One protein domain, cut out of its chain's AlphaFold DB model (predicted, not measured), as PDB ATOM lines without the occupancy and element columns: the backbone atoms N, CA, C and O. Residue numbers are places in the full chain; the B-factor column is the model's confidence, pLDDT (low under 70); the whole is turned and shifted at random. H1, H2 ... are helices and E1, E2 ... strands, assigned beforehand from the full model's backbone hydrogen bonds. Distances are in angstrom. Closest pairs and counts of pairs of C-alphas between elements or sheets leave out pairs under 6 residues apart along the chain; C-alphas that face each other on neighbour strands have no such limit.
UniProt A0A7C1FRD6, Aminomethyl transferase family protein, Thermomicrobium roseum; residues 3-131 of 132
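This is residues 3 to 131 of the 132 residues of the protein "Aminomethyl transferase family protein" of Thermomicrobium roseum (UniProt A0A7C1FRD6). One five-stranded antiparallel sheet curls like part of a barrel and folds back on itself, so that E3 and E2 face E4 and E5 with E1 as the hinge; the first half of helix H1, residues 6 to 12, packs by the edge strands E5 and E3, and at the other end of the printed part residues 125 to 131, mostly in H2, stick out free. The printed part has 129 residues, with elements in the order H1, E1, E2, E3, E4, E5, H2 and the sheet in the order E3, E2, E1, E4, E5. The class is mixed, helices and strands, with 61 residues, under half, in named elements. The whole is compact, with a radius of gyration of the C-alphas of 15.9 A, yet elongated, spanning 54 by 31 by 28 A.

Residues 3 to 4 pair antiparallel with residues 109 to 110 of E5, residues 105 to 111. H1, residues 6 to 18, is on the sheet at a height of 9.0 A, over none of its strands, but only just: 2 of its C-alphas fall on E5. Its closest C-alphas to E5 are Glu 8 and Val 107, 6.0 A apart. E1, residues 41 to 44, and E2, residues 50 to 60, form a hairpin, with N 43 and O 52 2.9 A apart. E2 and E3, residues 65 to 72, form another, with N 67 and O 58 2.8 A apart. E2 bends by 62 degrees at residue 55, and E3 by 56 degrees at residue 69. The closest C-alphas of H1 and E3 are Ala 9 and Val 66, 6.9 A apart. E1, E2 and E3 are a meander, each strand the antiparallel neighbour of the one before. With E4, residues 82 to 87, they make a Greek key, the first strand also the antiparallel neighbour of the fourth: N 44 and O 84 are 2.7 A apart. E4 and E5 form a hairpin, with N 85 and O 107 2.8 A apart. H2, residues 118 to 129, is not on the sheet and is apart from H1. Each O i to N i+4 pair in H2 is within hydrogen-bond range, against 7 of 9 in H1.

H1 runs 17.4 A from C-alpha 6 at (-16.646, -32.648, -7.806). E1 spans 9.7 A, E2 25.9 A, E3 19.9 A, E4 15.8 A and E5 18.7 A. H2 spans 16.9 A and ends with C-alpha 129 at (0.393, -8.847, -27.257).

The C-alphas farthest apart, of Pro 20 and Arg 131, are 56.2 A apart. The printed part has no cut. The long links are H1 to E1 and E4 to E5. Mean pLDDT of the printed part is 96.1, and no printed residue is under 70.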
ATOM      1  N   VAL A   3      -8.136 -27.397  -8.398       98.75
ATOM      2  CA  VAL A   3      -9.522 -27.705  -8.770       98.75
ATOM      3  C   VAL A   3      -9.972 -28.907  -7.966       98.75
ATOM      4  O   VAL A   3      -9.374 -29.971  -8.103       98.75
ATOM      5  N   TRP A   4     -10.991 -28.749  -7.129       98.75
ATOM      6  CA  TRP A   4     -11.477 -29.848  -6.303       98.75
ATOM      7  C   TRP A   4     -12.205 -30.879  -7.151       98.75
ATOM      8  O   TRP A   4     -12.904 -30.535  -8.110       98.75
ATOM      9  N   ASP A   5     -12.048 -32.144  -6.776       98.62
ATOM     10  CA  ASP A   5     -12.851 -33.223  -7.320       98.62
ATOM     11  C   ASP A   5     -14.344 -32.970  -7.011       98.62
ATOM     12  O   ASP A   5     -14.686 -32.704  -5.853       98.62
ATOM     13  N   PRO A   6     -15.243 -32.993  -8.016       98.31
ATOM     14  CA  PRO A   6     -16.646 -32.648  -7.806       98.31
ATOM     15  C   PRO A   6     -17.366 -33.564  -6.814       98.31
ATOM     16  O   PRO A   6     -18.179 -33.079  -6.025       98.31
ATOM     17  N   GLU A   7     -17.074 -34.866  -6.829       98.50
ATOM     18  CA  GLU A   7     -17.733 -35.827  -5.942       98.50
ATOM     19  C   GLU A   7     -17.260 -35.641  -4.504       98.50
ATOM     20  O   GLU A   7     -18.052 -35.699  -3.565       98.50
ATOM     21  N   GLU A   8     -15.979 -35.331  -4.319       98.62
ATOM     22  CA  GLU A   8     -15.438 -35.072  -2.990       98.62
ATOM     23  C   GLU A   8     -15.869 -33.716  -2.428       98.62
ATOM     24  O   GLU A   8     -16.186 -33.613  -1.242       98.62
ATOM     25  N   ALA A   9     -15.971 -32.689  -3.272       98.31
ATOM     26  CA  ALA A   9     -16.583 -31.422  -2.887       98.31
ATOM     27  C   ALA A   9     -18.051 -31.628  -2.471       98.31
ATOM     28  O   ALA A   9     -18.480 -31.138  -1.421       98.31
ATOM     29  N   ALA A  10     -18.809 -32.417  -3.240       98.19
ATOM     30  CA  ALA A  10     -20.176 -32.788  -2.892       98.19
ATOM     31  C   ALA A  10     -20.238 -33.615  -1.600       98.19
ATOM     32  O   ALA A  10     -21.134 -33.394  -0.789       98.19
ATOM     33  N   ARG A  11     -19.274 -34.507  -1.346       98.38
ATOM     34  CA  ARG A  11     -19.145 -35.258  -0.087       98.38
ATOM     35  C   ARG A  11     -18.915 -34.325   1.104       98.38
ATOM     36  O   ARG A  11     -19.545 -34.509   2.149       98.38
ATOM     37  N   VAL A  12     -18.068 -33.303   0.955       98.31
ATOM     38  CA  VAL A  12     -17.837 -32.278   1.987       98.31
ATOM     39  C   VAL A  12     -19.133 -31.549   2.330       98.31
ATOM     40  O   VAL A  12     -19.551 -31.556   3.490       98.31
ATOM     41  N   VAL A  13     -19.808 -30.985   1.329       97.75
ATOM     42  CA  VAL A  13     -21.058 -30.230   1.520       97.75
ATOM     43  C   VAL A  13     -22.197 -31.139   1.993       97.75
ATOM     44  O   VAL A  13     -22.934 -30.800   2.916       97.75
ATOM     45  N   GLY A  14     -22.319 -32.333   1.420       98.00
ATOM     46  CA  GLY A  14     -23.330 -33.327   1.773       98.00
ATOM     47  C   GLY A  14     -23.221 -33.796   3.222       98.00
ATOM     48  O   GLY A  14     -24.241 -34.070   3.862       98.00
ATOM     49  N   SER A  15     -22.011 -33.816   3.796       98.31
ATOM     50  CA  SER A  15     -21.811 -34.154   5.212       98.31
ATOM     51  C   SER A  15     -22.564 -33.223   6.166       98.31
ATOM     52  O   SER A  15     -22.942 -33.644   7.256       98.31
ATOM     53  N   LEU A  16     -22.856 -31.984   5.749       96.81
ATOM     54  CA  LEU A  16     -23.589 -31.013   6.565       96.81
ATOM     55  C   LEU A  16     -25.026 -31.444   6.868       96.81
ATOM     56  O   LEU A  16     -25.569 -31.039   7.896       96.81
ATOM     57  N   PHE A  17     -25.610 -32.253   5.984       97.19
ATOM     58  CA  PHE A  17     -26.993 -32.724   6.061       97.19
ATOM     59  C   PHE A  17     -27.091 -34.196   6.462       97.19
ATOM     60  O   PHE A  17     -28.129 -34.634   6.947       97.19
ATOM     61  N   THR A  18     -26.023 -34.961   6.238       97.62
ATOM     62  CA  THR A  18     -26.021 -36.421   6.405       97.62
ATOM     63  C   THR A  18     -25.296 -36.889   7.661       97.62
ATOM     64  O   THR A  18     -25.559 -37.998   8.118       97.62
ATOM     65  N   GLN A  19     -24.406 -36.073   8.238       97.50
ATOM     66  CA  GLN A  19     -23.631 -36.444   9.422       97.50
ATOM     67  C   GLN A  19     -24.115 -35.716  10.683       97.50
ATOM     68  O   GLN A  19     -24.518 -34.550  10.618       97.50
ATOM     69  N   PRO A  20     -24.023 -36.356  11.864       95.00
ATOM     70  CA  PRO A  20     -24.311 -35.702  13.131       95.00
ATOM     71  C   PRO A  20     -23.430 -34.470  13.372       95.00
ATOM     72  O   PRO A  20     -22.283 -34.368  12.917       95.00
ATOM     73  N   LYS A  21     -23.940 -33.538  14.181       88.56
ATOM     74  CA  LYS A  21     -23.170 -32.375  14.631       88.56
ATOM     75  C   LYS A  21     -21.882 -32.835  15.328       88.56
ATOM     76  O   LYS A  21     -21.921 -33.683  16.212       88.56
ATOM     77  N   GLY A  22     -20.747 -32.257  14.936       90.62
ATOM     78  CA  GLY A  22     -19.426 -32.632  15.447       90.62
ATOM     79  C   GLY A  22     -18.746 -33.794  14.714       90.62
ATOM     80  O   GLY A  22     -17.554 -33.980  14.921       90.62
ATOM     81  N   GLN A  23     -19.460 -34.527  13.852       95.62
ATOM     82  CA  GLN A  23     -18.897 -35.602  13.016       95.62
ATOM     83  C   GLN A  23     -18.875 -35.259  11.519       95.62
ATOM     84  O   GLN A  23     -18.198 -35.923  10.740       95.62
ATOM     85  N   ARG A  24     -19.586 -34.201  11.112       97.25
ATOM     86  CA  ARG A  24     -19.510 -33.633   9.759       97.25
ATOM     87  C   ARG A  24     -18.129 -33.052   9.445       97.25
ATOM     88  O   ARG A  24     -17.382 -32.692  10.359       97.25
ATOM     89  N   TYR A  25     -17.829 -32.883   8.161       98.25
ATOM     90  CA  TYR A  25     -16.643 -32.144   7.728       98.25
ATOM     91  C   TYR A  25     -16.799 -30.643   7.976       98.25
ATOM     92  O   TYR A  25     -17.898 -30.159   8.268       98.25
ATOM     93  N   LYS A  26     -15.689 -29.901   7.884       97.56
ATOM     94  CA  LYS A  26     -15.693 -28.449   8.081       97.56
ATOM     95  C   LYS A  26     -16.738 -27.794   7.172       97.56
ATOM     96  O   LYS A  26     -16.783 -28.051   5.969       97.56
ATOM     97  N   TYR A  27     -17.558 -26.931   7.769       96.81
ATOM     98  CA  TYR A  27     -18.573 -26.137   7.093       96.81
ATOM     99  C   TYR A  27     -17.959 -25.360   5.934       96.81
ATOM    100  O   TYR A  27     -16.965 -24.655   6.127       96.81
ATOM    101  N   PHE A  28     -18.580 -25.511   4.767       97.00
ATOM    102  CA  PHE A  28     -18.169 -24.923   3.504       97.00
ATOM    103  C   PHE A  28     -19.211 -23.879   3.098       97.00
ATOM    104  O   PHE A  28     -20.314 -24.236   2.681       97.00
ATOM    105  N   ASP A  29     -18.875 -22.604   3.272       95.75
ATOM    106  CA  ASP A  29     -19.747 -21.495   2.886       95.75
ATOM    107  C   ASP A  29     -19.613 -21.186   1.386       95.75
ATOM    108  O   ASP A  29     -18.543 -21.363   0.793       95.75
ATOM    109  N   LEU A  30     -20.702 -20.740   0.763       95.75
ATOM    110  CA  LEU A  30     -20.759 -20.430  -0.664       95.75
ATOM    111  C   LEU A  30     -21.069 -18.940  -0.868       95.75
ATOM    112  O   LEU A  30     -22.023 -18.431  -0.285       95.75
ATOM    113  N   PRO A  31     -20.321 -18.230  -1.734       96.25
ATOM    114  CA  PRO A  31     -19.297 -18.750  -2.643       96.25
ATOM    115  C   PRO A  31     -17.880 -18.786  -2.046       96.25
ATOM    116  O   PRO A  31     -16.977 -19.291  -2.705       96.25
ATOM    117  N   LEU A  32     -17.652 -18.241  -0.846       96.19
ATOM    118  CA  LEU A  32     -16.318 -18.109  -0.256       96.19
ATOM    119  C   LEU A  32     -16.236 -18.855   1.079       96.19
ATOM    120  O   LEU A  32     -16.794 -18.409   2.073       96.19
ATOM    121  N   ALA A  33     -15.473 -19.946   1.116       96.38
ATOM    122  CA  ALA A  33     -15.396 -20.849   2.266       96.38
ATOM    123  C   ALA A  33     -14.325 -20.448   3.299       96.38
ATOM    124  O   ALA A  33     -13.929 -21.248   4.147       96.38
ATOM    125  N   GLN A  34     -13.816 -19.220   3.226       92.62
ATOM    126  CA  GLN A  34     -12.761 -18.741   4.109       92.62
ATOM    127  C   GLN A  34     -13.312 -18.423   5.508       92.62
ATOM    128  O   GLN A  34     -14.284 -17.689   5.652       92.62
ATOM    129  N   TYR A  35     -12.661 -18.940   6.554       91.94
ATOM    130  CA  TYR A  35     -13.104 -18.782   7.951       91.94
ATOM    131  C   TYR A  35     -12.049 -18.133   8.868       91.94
ATOM    132  O   TYR A  35     -12.229 -18.078  10.088       91.94
ATOM    133  N   ALA A  36     -10.951 -17.629   8.299       89.75
ATOM    134  CA  ALA A  36      -9.903 -16.883   8.992       89.75
ATOM    135  C   ALA A  36      -9.243 -15.868   8.044       89.75
ATOM    136  O   ALA A  36      -9.210 -16.084   6.833       89.75
ATOM    137  N   THR A  37      -8.660 -14.793   8.591       88.56
ATOM    138  CA  THR A  37      -7.883 -13.810   7.808       88.56
ATOM    139  C   THR A  37      -6.775 -14.486   7.005       88.56
ATOM    140  O   THR A  37      -6.586 -14.185   5.829       88.56
ATOM    141  N   TRP A  38      -6.087 -15.440   7.634       88.75
ATOM    142  CA  TRP A  38      -5.085 -16.282   6.998       88.75
ATOM    143  C   TRP A  38      -5.421 -17.742   7.271       88.75
ATOM    144  O   TRP A  38      -5.454 -18.179   8.422       88.75
ATOM    145  N   MET A  39      -5.698 -18.465   6.198       88.56
ATOM    146  CA  MET A  39      -5.975 -19.893   6.191       88.56
ATOM    147  C   MET A  39      -4.823 -20.582   5.463       88.56
ATOM    148  O   MET A  39      -4.311 -20.044   4.483       88.56
ATOM    149  N   TYR A  40      -4.396 -21.732   5.975       95.62
ATOM    150  CA  TYR A  40      -3.313 -22.531   5.406       95.62
ATOM    151  C   TYR A  40      -3.727 -23.998   5.467       95.62
ATOM    152  O   TYR A  40      -3.371 -24.714   6.401       95.62
ATOM    153  N   ASP A  41      -4.518 -24.422   4.488       98.06
ATOM    154  CA  ASP A  41      -4.904 -25.823   4.356       98.06
ATOM    155  C   ASP A  41      -3.748 -26.579   3.689       98.06
ATOM    156  O   ASP A  41      -3.271 -26.179   2.624       98.06
ATOM    157  N   ALA A  42      -3.258 -27.647   4.321       98.69
ATOM    158  CA  ALA A  42      -2.116 -28.401   3.810       98.69
ATOM    159  C   ALA A  42      -2.446 -29.057   2.461       98.69
ATOM    160  O   ALA A  42      -3.511 -29.654   2.301       98.69
ATOM    161  N   VAL A  43      -1.511 -28.978   1.512       98.81
ATOM    162  CA  VAL A  43      -1.576 -29.708   0.241       98.81
ATOM    163  C   VAL A  43      -0.611 -30.882   0.311       98.81
ATOM    164  O   VAL A  43       0.575 -30.683   0.574       98.81
ATOM    165  N   LEU A  44      -1.114 -32.089   0.079       98.88
ATOM    166  CA  LEU A  44      -0.387 -33.345   0.189       98.88
ATOM    167  C   LEU A  44      -0.136 -33.969  -1.187       98.88
ATOM    168  O   LEU A  44      -1.005 -33.913  -2.063       98.88
ATOM    169  N   ASN A  45       1.021 -34.609  -1.354       98.50
ATOM    170  CA  ASN A  45       1.283 -35.521  -2.472       98.50
ATOM    171  C   ASN A  45       0.683 -36.920  -2.209       98.50
ATOM    172  O   ASN A  45       0.053 -37.155  -1.176       98.50
ATOM    173  N   ASP A  46       0.888 -37.875  -3.117       96.62
ATOM    174  CA  ASP A  46       0.373 -39.247  -2.970       96.62
ATOM    175  C   ASP A  46       0.978 -40.005  -1.778       96.62
ATOM    176  O   ASP A  46       0.305 -40.839  -1.175       96.62
ATOM    177  N   ALA A  47       2.210 -39.672  -1.380       97.50
ATOM    178  CA  ALA A  47       2.868 -40.247  -0.206       97.50
ATOM    179  C   ALA A  47       2.345 -39.669   1.128       97.50
ATOM    180  O   ALA A  47       2.687 -40.179   2.192       97.50
ATOM    181  N   GLY A  48       1.501 -38.630   1.089       97.88
ATOM    182  CA  GLY A  48       0.985 -37.952   2.283       97.88
ATOM    183  C   GLY A  48       1.917 -36.876   2.838       97.88
ATOM    184  O   GLY A  48       1.686 -36.374   3.935       97.88
ATOM    185  N   GLU A  49       2.950 -36.498   2.092       98.56
ATOM    186  CA  GLU A  49       3.874 -35.438   2.478       98.56
ATOM    187  C   GLU A  49       3.289 -34.077   2.111       98.56
ATOM    188  O   GLU A  49       2.665 -33.915   1.059       98.56
ATOM    189  N   VAL A  50       3.511 -33.081   2.969       98.75
ATOM    190  CA  VAL A  50       3.088 -31.703   2.706       98.75
ATOM    191  C   VAL A  50       3.991 -31.094   1.638       98.75
ATOM    192  O   VAL A  50       5.185 -30.912   1.855       98.75
ATOM    193  N   VAL A  51       3.398 -30.724   0.506       98.75
ATOM    194  CA  VAL A  51       4.092 -30.151  -0.660       98.75
ATOM    195  C   VAL A  51       3.628 -28.735  -0.993       98.75
ATOM    196  O   VAL A  51       4.052 -28.148  -1.988       98.75
ATOM    197  N   GLY A  52       2.740 -28.168  -0.180       98.50
ATOM    198  CA  GLY A  52       2.201 -26.833  -0.385       98.50
ATOM    199  C   GLY A  52       1.084 -26.487   0.585       98.50
ATOM    200  O   GLY A  52       0.834 -27.197   1.562       98.50
ATOM    201  N   PHE A  53       0.390 -25.393   0.290       98.31
ATOM    202  CA  PHE A  53      -0.773 -24.951   1.051       98.31
ATOM    203  C   PHE A  53      -1.769 -24.174   0.185       98.31
ATOM    204  O   PHE A  53      -1.391 -23.411  -0.709       98.31
ATOM    205  N   ALA A  54      -3.054 -24.344   0.484       97.69
ATOM    206  CA  ALA A  54      -4.151 -23.550  -0.049       97.69
ATOM    207  C   ALA A  54      -4.526 -22.433   0.935       97.69
ATOM    208  O   ALA A  54      -4.601 -22.652   2.142       97.69
ATOM    209  N   MET A  55      -4.748 -21.228   0.408       95.12
ATOM    210  CA  MET A  55      -5.008 -20.022   1.205       95.12
ATOM    211  C   MET A  55      -6.391 -19.420   0.981       95.12
ATOM    212  O   MET A  55      -6.860 -18.623   1.792       95.12
ATOM    213  N   PHE A  56      -7.026 -19.745  -0.142       96.19
ATOM    214  CA  PHE A  56      -8.274 -19.120  -0.555       96.19
ATOM    215  C   PHE A  56      -9.132 -20.153  -1.264       96.19
ATOM    216  O   PHE A  56      -8.746 -20.605  -2.335       96.19
ATOM    217  N   THR A  57     -10.265 -20.532  -0.683       97.88
ATOM    218  CA  THR A  57     -11.108 -21.629  -1.178       97.88
ATOM    219  C   THR A  57     -12.534 -21.139  -1.365       97.88
ATOM    220  O   THR A  57     -13.083 -20.474  -0.487       97.88
ATOM    221  N   GLY A  58     -13.145 -21.468  -2.499       97.50
ATOM    222  CA  GLY A  58     -14.512 -21.065  -2.799       97.50
ATOM    223  C   GLY A  58     -15.092 -21.787  -4.005       97.50
ATOM    224  O   GLY A  58     -14.418 -22.574  -4.664       97.50
ATOM    225  N   PHE A  59     -16.354 -21.511  -4.296       98.06
ATOM    226  CA  PHE A  59     -17.071 -22.045  -5.443       98.06
ATOM    227  C   PHE A  59     -17.239 -20.971  -6.513       98.06
ATOM    228  O   PHE A  59     -17.679 -19.855  -6.236       98.06
ATOM    229  N   SER A  60     -16.913 -21.326  -7.750       97.50
ATOM    230  CA  SER A  60     -17.185 -20.500  -8.920       97.50
ATOM    231  C   SER A  60     -18.424 -21.023  -9.633       97.50
ATOM    232  O   SER A  60     -18.373 -22.097 -10.227       97.50
ATOM    233  N   SER A  61     -19.507 -20.242  -9.648       96.69
ATOM    234  CA  SER A  61     -20.708 -20.592 -10.421       96.69
ATOM    235  C   SER A  61     -20.462 -20.596 -11.929       96.69
ATOM    236  O   SER A  61     -21.078 -21.379 -12.633       96.69
ATOM    237  N   ASN A  62     -19.536 -19.768 -12.424       96.00
ATOM    238  CA  ASN A  62     -19.193 -19.723 -13.852       96.00
ATOM    239  C   ASN A  62     -18.490 -20.997 -14.329       96.00
ATOM    240  O   ASN A  62     -18.569 -21.346 -15.498       96.00
ATOM    241  N   GLU A  63     -17.765 -21.649 -13.424       96.50
ATOM    242  CA  GLU A  63     -16.988 -22.849 -13.732       96.50
ATOM    243  C   GLU A  63     -17.658 -24.112 -13.183       96.50
ATOM    244  O   GLU A  63     -17.206 -25.214 -13.470       96.50
ATOM    245  N   GLU A  64     -18.695 -23.954 -12.355       96.56
ATOM    246  CA  GLU A  64     -19.370 -25.019 -11.608       96.56
ATOM    247  C   GLU A  64     -18.384 -25.895 -10.820       96.56
ATOM    248  O   GLU A  64     -18.495 -27.122 -10.762       96.56
ATOM    249  N   ARG A  65     -17.353 -25.269 -10.242       97.75
ATOM    250  CA  ARG A  65     -16.282 -25.958  -9.513       97.75
ATOM    251  C   ARG A  65     -15.950 -25.255  -8.210       97.75
ATOM    252  O   ARG A  65     -15.936 -24.025  -8.134       97.75
ATOM    253  N   VAL A  66     -15.595 -26.061  -7.211       98.50
ATOM    254  CA  VAL A  66     -14.826 -25.585  -6.062       98.50
ATOM    255  C   VAL A  66     -13.364 -25.442  -6.480       98.50
ATOM    256  O   VAL A  66     -12.774 -26.341  -7.081       98.50
ATOM    257  N   LEU A  67     -12.792 -24.283  -6.177       98.38
ATOM    258  CA  LEU A  67     -11.433 -23.898  -6.514       98.38
ATOM    259  C   LEU A  67     -10.729 -23.403  -5.256       98.38
ATOM    260  O   LEU A  67     -11.288 -22.617  -4.488       98.38
ATOM    261  N   SER A  68      -9.464 -23.785  -5.110       98.19
ATOM    262  CA  SER A  68      -8.552 -23.144  -4.173       98.19
ATOM    263  C   SER A  68      -7.409 -22.434  -4.894       98.19
ATOM    264  O   SER A  68      -6.865 -22.916  -5.893       98.19
ATOM    265  N   LEU A  69      -6.999 -21.287  -4.365       97.75
ATOM    266  CA  LEU A  69      -5.715 -20.668  -4.658       97.75
ATOM    267  C   LEU A  69      -4.718 -21.108  -3.593       97.75
ATOM    268  O   LEU A  69      -5.011 -21.079  -2.398       97.75
ATOM    269  N   GLY A  70      -3.541 -21.515  -4.040       96.88
ATOM    270  CA  GLY A  70      -2.491 -22.025  -3.179       96.88
ATOM    271  C   GLY A  70      -1.149 -22.006  -3.883       96.88
ATOM    272  O   GLY A  70      -1.069 -21.728  -5.083       96.88
ATOM    273  N   THR A  71      -0.116 -22.315  -3.115       97.88
ATOM    274  CA  THR A  71       1.242 -22.530  -3.606       97.88
ATOM    275  C   THR A  71       1.639 -23.978  -3.357       97.88
ATOM    276  O   THR A  71       1.244 -24.568  -2.351       97.88
ATOM    277  N   VAL A  72       2.400 -24.549  -4.282       98.44
ATOM    278  CA  VAL A  72       2.945 -25.910  -4.203       98.44
ATOM    279  C   VAL A  72       4.396 -25.880  -4.663       98.44
ATOM    280  O   VAL A  72       4.794 -24.952  -5.374       98.44
ATOM    281  N   ALA A  73       5.190 -26.872  -4.263       98.44
ATOM    282  CA  ALA A  73       6.562 -26.984  -4.736       98.44
ATOM    283  C   ALA A  73       6.601 -27.117  -6.280       98.44
ATOM    284  O   ALA A  73       5.666 -27.682  -6.867       98.44
ATOM    285  N   PRO A  74       7.628 -26.564  -6.958       98.25
ATOM    286  CA  PRO A  74       7.668 -26.459  -8.420       98.25
ATOM    287  C   PRO A  74       7.430 -27.776  -9.170       98.25
ATOM    288  O   PRO A  74       6.756 -27.791 -10.199       98.25
ATOM    289  N   GLU A  75       7.936 -28.885  -8.643       98.06
ATOM    290  CA  GLU A  75       7.793 -30.228  -9.199       98.06
ATOM    291  C   GLU A  75       6.338 -30.732  -9.221       98.06
ATOM    292  O   GLU A  75       5.995 -31.561 -10.062       98.06
ATOM    293  N   TYR A  76       5.461 -30.173  -8.377       98.44
ATOM    294  CA  TYR A  76       4.024 -30.471  -8.340       98.44
ATOM    295  C   TYR A  76       3.167 -29.405  -9.037       98.44
ATOM    296  O   TYR A  76       1.951 -29.551  -9.118       98.44
ATOM    297  N   ALA A  77       3.765 -28.327  -9.554       97.88
ATOM    298  CA  ALA A  77       3.030 -27.200 -10.131       97.88
ATOM    299  C   ALA A  77       2.539 -27.441 -11.571       97.88
ATOM    300  O   ALA A  77       1.852 -26.589 -12.141       97.88
ATOM    301  N   LYS A  78       2.879 -28.584 -12.181       97.94
ATOM    302  CA  LYS A  78       2.443 -28.926 -13.539       97.94
ATOM    303  C   LYS A  78       0.925 -29.124 -13.581       97.94
ATOM    304  O   LYS A  78       0.373 -29.882 -12.784       97.94
ATOM    305  N   GLU A  79       0.261 -28.493 -14.546       98.31
ATOM    306  CA  GLU A  79      -1.170 -28.700 -14.794       98.31
ATOM    307  C   GLU A  79      -1.495 -30.188 -15.011       98.31
ATOM    308  O   GLU A  79      -0.751 -30.916 -15.671       98.31
ATOM    309  N   GLY A  80      -2.601 -30.644 -14.422       98.25
ATOM    310  CA  GLY A  80      -3.014 -32.047 -14.399       98.25
ATOM    311  C   GLY A  80      -2.450 -32.867 -13.233       98.25
ATOM    312  O   GLY A  80      -2.926 -33.976 -13.006       98.25
ATOM    313  N   THR A  81      -1.488 -32.346 -12.461       98.62
ATOM    314  CA  THR A  81      -0.970 -33.045 -11.269       98.62
ATOM    315  C   THR A  81      -2.088 -33.238 -10.245       98.62
ATOM    316  O   THR A  81      -2.787 -32.279  -9.903       98.62
ATOM    317  N   ARG A  82      -2.261 -34.470  -9.752       98.50
ATOM    318  CA  ARG A  82      -3.202 -34.788  -8.673       98.50
ATOM    319  C   ARG A  82      -2.531 -34.610  -7.318       98.50
ATOM    320  O   ARG A  82      -1.401 -35.039  -7.130       98.50
ATOM    321  N   LEU A  83      -3.238 -33.960  -6.402       98.81
ATOM    322  CA  LEU A  83      -2.817 -33.699  -5.025       98.81
ATOM    323  C   LEU A  83      -4.034 -33.851  -4.104       98.81
ATOM    324  O   LEU A  83      -5.158 -34.023  -4.582       98.81
ATOM    325  N   ARG A  84      -3.841 -33.728  -2.793       98.81
ATOM    326  CA  ARG A  84      -4.939 -33.657  -1.816       98.81
ATOM    327  C   ARG A  84      -4.847 -32.380  -0.996       98.81
ATOM    328  O   ARG A  84      -3.755 -31.968  -0.637       98.81
ATOM    329  N   ILE A  85      -5.974 -31.759  -0.678       98.75
ATOM    330  CA  ILE A  85      -6.074 -30.692   0.323       98.75
ATOM    331  C   ILE A  85      -6.632 -31.295   1.606       98.75
ATOM    332  O   ILE A  85      -7.644 -31.990   1.567       98.75
ATOM    333  N   VAL A  86      -6.018 -30.998   2.746       98.62
ATOM    334  CA  VAL A  86      -6.600 -31.299   4.057       98.62
ATOM    335  C   VAL A  86      -7.620 -30.214   4.395       98.62
ATOM    336  O   VAL A  86      -7.249 -29.088   4.710       98.62
ATOM    337  N   TRP A  87      -8.908 -30.545   4.325       98.38
ATOM    338  CA  TRP A  87     -10.006 -29.638   4.637       98.38
ATOM    339  C   TRP A  87     -10.443 -29.750   6.100       98.38
ATOM    340  O   TRP A  87     -10.807 -30.826   6.591       98.38
ATOM    341  N   GLY A  88     -10.459 -28.602   6.780       96.88
ATOM    342  CA  GLY A  88     -10.769 -28.483   8.200       96.88
ATOM    343  C   GLY A  88      -9.534 -28.518   9.099       96.88
ATOM    344  O   GLY A  88      -8.402 -28.711   8.663       96.88
ATOM    345  N   GLU A  89      -9.765 -28.353  10.392       96.81
ATOM    346  CA  GLU A  89      -8.748 -28.228  11.427       96.81
ATOM    347  C   GLU A  89      -8.663 -29.485  12.309       96.81
ATOM    348  O   GLU A  89      -9.685 -30.117  12.607       96.81
ATOM    349  N   PRO A  90      -7.460 -29.841  12.791       96.25
ATOM    350  CA  PRO A  90      -7.262 -31.024  13.621       96.25
ATOM    351  C   PRO A  90      -7.969 -30.893  14.974       96.25
ATOM    352  O   PRO A  90      -8.376 -29.808  15.398       96.25
ATOM    353  N   ASN A  91      -8.093 -32.015  15.691       96.25
ATOM    354  CA  ASN A  91      -8.658 -32.069  17.052       96.25
ATOM    355  C   ASN A  91     -10.091 -31.497  17.154       96.25
ATOM    356  O   ASN A  91     -10.561 -31.052  18.208       96.25
ATOM    357  N   GLY A  92     -10.793 -31.545  16.025       95.25
ATOM    358  CA  GLY A  92     -12.172 -31.138  15.815       95.25
ATOM    359  C   GLY A  92     -12.434 -29.636  15.783       95.25
ATOM    360  O   GLY A  92     -13.540 -29.212  16.118       95.25
ATOM    361  N   GLY A  93     -11.435 -28.842  15.407       96.00
ATOM    362  CA  GLY A  93     -11.557 -27.391  15.319       96.00
ATOM    363  C   GLY A  93     -10.877 -26.660  16.467       96.00
ATOM    364  O   GLY A  93     -10.983 -27.047  17.635       96.00
ATOM    365  N   SER A  94     -10.193 -25.571  16.124       94.88
ATOM    366  CA  SER A  94      -9.627 -24.617  17.073       94.88
ATOM    367  C   SER A  94     -10.712 -23.821  17.810       94.88
ATOM    368  O   SER A  94     -11.909 -23.977  17.592       94.88
ATOM    369  N   ARG A  95     -10.284 -22.915  18.696       94.81
ATOM    370  CA  ARG A  95     -11.171 -22.046  19.488       94.81
ATOM    371  C   ARG A  95     -11.662 -20.800  18.734       94.81
ATOM    372  O   ARG A  95     -12.207 -19.896  19.365       94.81
ATOM    373  N   LYS A  96     -11.423 -20.702  17.421       94.06
ATOM    374  CA  LYS A  96     -11.870 -19.555  16.617       94.06
ATOM    375  C   LYS A  96     -13.407 -19.496  16.601       94.06
ATOM    376  O   LYS A  96     -14.023 -20.529  16.364       94.06
ATOM    377  N   PRO A  97     -14.040 -18.320  16.789       92.38
ATOM    378  CA  PRO A  97     -15.506 -18.218  16.810       92.38
ATOM    379  C   PRO A  97     -16.195 -18.692  15.523       92.38
ATOM    380  O   PRO A  97     -17.320 -19.174  15.569       92.38
ATOM    381  N   SER A  98     -15.513 -18.570  14.382       91.25
ATOM    382  CA  SER A  98     -15.965 -19.023  13.061       91.25
ATOM    383  C   SER A  98     -15.808 -20.531  12.827       91.25
ATOM    384  O   SER A  98     -16.197 -21.027  11.770       91.25
ATOM    385  N   VAL A  99     -15.210 -21.263  13.774       95.44
ATOM    386  CA  VAL A  99     -14.930 -22.693  13.644       95.44
ATOM    387  C   VAL A  99     -15.881 -23.487  14.527       95.44
ATOM    388  O   VAL A  99     -15.796 -23.501  15.754       95.44
ATOM    389  N   GLU A 100     -16.797 -24.192  13.880       96.12
ATOM    390  CA  GLU A 100     -17.644 -25.191  14.509       96.12
ATOM    391  C   GLU A 100     -16.889 -26.504  14.757       96.12
ATOM    392  O   GLU A 100     -15.841 -26.757  14.169       96.12
ATOM    393  N   ARG A 101     -17.455 -27.394  15.580       96.81
ATOM    394  CA  ARG A 101     -16.916 -28.752  15.742       96.81
ATOM    395  C   ARG A 101     -17.132 -29.581  14.473       96.81
ATOM    396  O   ARG A 101     -18.266 -29.683  14.002       96.81
ATOM    397  N   HIS A 102     -16.062 -30.194  13.977       97.62
ATOM    398  CA  HIS A 102     -16.043 -30.978  12.739       97.62
ATOM    399  C   HIS A 102     -14.954 -32.065  12.775       97.62
ATOM    400  O   HIS A 102     -14.213 -32.164  13.748       97.62
ATOM    401  N   VAL A 103     -14.848 -32.868  11.717       98.00
ATOM    402  CA  VAL A 103     -13.755 -33.824  11.474       98.00
ATOM    403  C   VAL A 103     -13.012 -33.412  10.202       98.00
ATOM    404  O   VAL A 103     -13.626 -32.882   9.274       98.00
ATOM    405  N   GLN A 104     -11.692 -33.611  10.158       97.81
ATOM    406  CA  GLN A 104     -10.905 -33.341   8.952       97.81
ATOM    407  C   GLN A 104     -11.199 -34.357   7.854       97.81
ATOM    408  O   GLN A 104     -11.544 -35.511   8.111       97.81
ATOM    409  N   THR A 105     -11.009 -33.931   6.616       98.44
ATOM    410  CA  THR A 105     -10.986 -34.837   5.477       98.44
ATOM    411  C   THR A 105      -9.963 -34.381   4.469       98.44
ATOM    412  O   THR A 105      -9.660 -33.198   4.370       98.44
ATOM    413  N   GLU A 106      -9.432 -35.326   3.719       98.62
ATOM    414  CA  GLU A 106      -8.648 -35.017   2.542       98.62
ATOM    415  C   GLU A 106      -9.586 -34.925   1.345       98.62
ATOM    416  O   GLU A 106     -10.555 -35.685   1.238       98.62
ATOM    417  N   VAL A 107      -9.303 -33.961   0.479       98.62
ATOM    418  CA  VAL A 107     -10.038 -33.722  -0.753       98.62
ATOM    419  C   VAL A 107      -9.062 -33.727  -1.906       98.62
ATOM    420  O   VAL A 107      -8.139 -32.917  -1.967       98.62
ATOM    421  N   TRP A 108      -9.267 -34.637  -2.835       98.69
ATOM    422  CA  TRP A 108      -8.536 -34.712  -4.068       98.69
ATOM    423  C   TRP A 108      -8.733 -33.445  -4.893       98.69
ATOM    424  O   TRP A 108      -9.844 -32.968  -5.124       98.69
ATOM    425  N   VAL A 109      -7.618 -32.930  -5.397       98.81
ATOM    426  CA  VAL A 109      -7.572 -31.769  -6.274       98.81
ATOM    427  C   VAL A 109      -6.694 -32.046  -7.484       98.81
ATOM    428  O   VAL A 109      -5.821 -32.916  -7.463       98.81
ATOM    429  N   THR A 110      -6.927 -31.292  -8.550       98.75
ATOM    430  CA  THR A 110      -6.090 -31.287  -9.750       98.75
ATOM    431  C   THR A 110      -5.510 -29.896  -9.945       98.75
ATOM    432  O   THR A 110      -6.228 -28.896  -9.873       98.75
ATOM    433  N   VAL A 111      -4.206 -29.813 -10.191       98.75
ATOM    434  CA  VAL A 111      -3.543 -28.547 -10.505       98.75
ATOM    435  C   VAL A 111      -4.051 -28.042 -11.852       98.75
ATOM    436  O   VAL A 111      -3.952 -28.725 -12.866       98.75
ATOM    437  N   GLY A 112      -4.604 -26.834 -11.854       98.19
ATOM    438  CA  GLY A 112      -5.084 -26.134 -13.038       98.19
ATOM    439  C   GLY A 112      -4.389 -24.785 -13.244       98.19
ATOM    440  O   GLY A 112      -3.727 -24.273 -12.325       98.19
ATOM    441  N   PRO A 113      -4.593 -24.167 -14.420       96.88
ATOM    442  CA  PRO A 113      -3.945 -22.919 -14.803       96.88
ATOM    443  C   PRO A 113      -4.272 -21.769 -13.847       96.88
ATOM    444  O   PRO A 113      -5.274 -21.774 -13.117       96.88
ATOM    445  N   VAL A 114      -3.430 -20.736 -13.870       95.00
ATOM    446  CA  VAL A 114      -3.664 -19.465 -13.176       95.00
ATOM    447  C   VAL A 114      -3.486 -18.299 -14.163       95.00
ATOM    448  O   VAL A 114      -2.359 -17.961 -14.516       95.00
ATOM    449  N   PRO A 115      -4.573 -17.646 -14.624       95.12
ATOM    450  CA  PRO A 115      -5.971 -17.775 -14.187       95.12
ATOM    451  C   PRO A 115      -6.673 -19.071 -14.620       95.12
ATOM    452  O   PRO A 115      -6.384 -19.627 -15.682       95.12
ATOM    453  N   TYR A 116      -7.650 -19.510 -13.821       95.69
ATOM    454  CA  TYR A 116      -8.425 -20.721 -14.110       95.69
ATOM    455  C   TYR A 116      -9.514 -20.528 -15.173       95.69
ATOM    456  O   TYR A 116      -9.716 -21.414 -15.997       95.69
ATOM    457  N   ALA A 117     -10.178 -19.373 -15.209       92.81
ATOM    458  CA  ALA A 117     -11.204 -19.102 -16.211       92.81
ATOM    459  C   ALA A 117     -10.574 -18.866 -17.593       92.81
ATOM    460  O   ALA A 117      -9.645 -18.061 -17.735       92.81
ATOM    461  N   GLU A 118     -11.091 -19.531 -18.627       93.31
ATOM    462  CA  GLU A 118     -10.606 -19.374 -20.004       93.31
ATOM    463  C   GLU A 118     -10.735 -17.929 -20.527       93.31
ATOM    464  O   GLU A 118      -9.740 -17.411 -21.048       93.31
ATOM    465  N   PRO A 119     -11.864 -17.212 -20.325       92.88
ATOM    466  CA  PRO A 119     -11.967 -15.815 -20.746       92.88
ATOM    467  C   PRO A 119     -10.889 -14.928 -20.111       92.88
ATOM    468  O   PRO A 119     -10.329 -14.053 -20.771       92.88
ATOM    469  N   ALA A 120     -10.533 -15.193 -18.848       91.19
ATOM    470  CA  ALA A 120      -9.477 -14.464 -18.153       91.19
ATOM    471  C   ALA A 120      -8.083 -14.764 -18.731       91.19
ATOM    472  O   ALA A 120      -7.257 -13.852 -18.820       91.19
ATOM    473  N   ARG A 121      -7.813 -16.011 -19.152       93.50
ATOM    474  CA  ARG A 121      -6.570 -16.357 -19.864       93.50
ATOM    475  C   ARG A 121      -6.475 -15.636 -21.207       93.50
ATOM    476  O   ARG A 121      -5.492 -14.935 -21.435       93.50
ATOM    477  N   ARG A 122      -7.525 -15.706 -22.034       92.75
ATOM    478  CA  ARG A 122      -7.578 -15.016 -23.338       92.75
ATOM    479  C   ARG A 122      -7.370 -13.509 -23.200       92.75
ATOM    480  O   ARG A 122      -6.616 -12.914 -23.965       92.75
ATOM    481  N   TYR A 123      -7.994 -12.894 -22.198       92.06
ATOM    482  CA  TYR A 123      -7.807 -11.472 -21.916       92.06
ATOM    483  C   TYR A 123      -6.347 -11.134 -21.566       92.06
ATOM    484  O   TYR A 123      -5.791 -10.169 -22.092       92.06
ATOM    485  N   ARG A 124      -5.682 -11.948 -20.732       89.44
ATOM    486  CA  ARG A 124      -4.257 -11.746 -20.409       89.44
ATOM    487  C   ARG A 124      -3.350 -11.893 -21.628       89.44
ATOM    488  O   ARG A 124      -2.417 -11.107 -21.772       89.44
ATOM    489  N   GLU A 125      -3.626 -12.851 -22.505       92.00
ATOM    490  CA  GLU A 125      -2.880 -13.025 -23.755       92.00
ATOM    491  C   GLU A 125      -3.006 -11.800 -24.671       92.00
ATOM    492  O   GLU A 125      -2.008 -11.344 -25.230       92.00
ATOM    493  N   GLN A 126      -4.207 -11.225 -24.787       92.19
ATOM    494  CA  GLN A 126      -4.435  -9.999 -25.561       92.19
ATOM    495  C   GLN A 126      -3.637  -8.814 -25.002       92.19
ATOM    496  O   GLN A 126      -2.957  -8.125 -25.762       92.19
ATOM    497  N   LEU A 127      -3.660  -8.613 -23.679       91.94
ATOM    498  CA  LEU A 127      -2.893  -7.551 -23.019       91.94
ATOM    499  C   LEU A 127      -1.375  -7.719 -23.173       91.94
ATOM    500  O   LEU A 127      -0.650  -6.728 -23.228       91.94
ATOM    501  N   ALA A 128      -0.876  -8.956 -23.204       90.06
ATOM    502  CA  ALA A 128       0.543  -9.218 -23.414       90.06
ATOM    503  C   ALA A 128       0.974  -8.863 -24.846       90.06
ATOM    504  O   ALA A 128       2.026  -8.255 -25.031       90.06
ATOM    505  N   ARG A 129       0.138  -9.181 -25.845       88.50
ATOM    506  CA  ARG A 129       0.393  -8.847 -27.257       88.50
ATOM    507  C   ARG A 129       0.358  -7.347 -27.524       88.50
ATOM    508  O   ARG A 129       1.166  -6.869 -28.300       88.50
ATOM    509  N   SER A 130      -0.534  -6.596 -26.877       86.12
ATOM    510  CA  SER A 130      -0.638  -5.141 -27.076       86.12
ATOM    511  C   SER A 130       0.517  -4.337 -26.467       86.12
ATOM    512  O   SER A 130       0.542  -3.116 -26.594       86.12
ATOM    513  N   ARG A 131       1.409  -4.989 -25.713       77.88
ATOM    514  CA  ARG A 131       2.581  -4.381 -25.064       77.88
ATOM    515  C   ARG A 131       3.890  -4.636 -25.822       77.88
ATOM    516  O   ARG A 131       4.921  -4.148 -25.366       77.88
TER     517      ARG A 131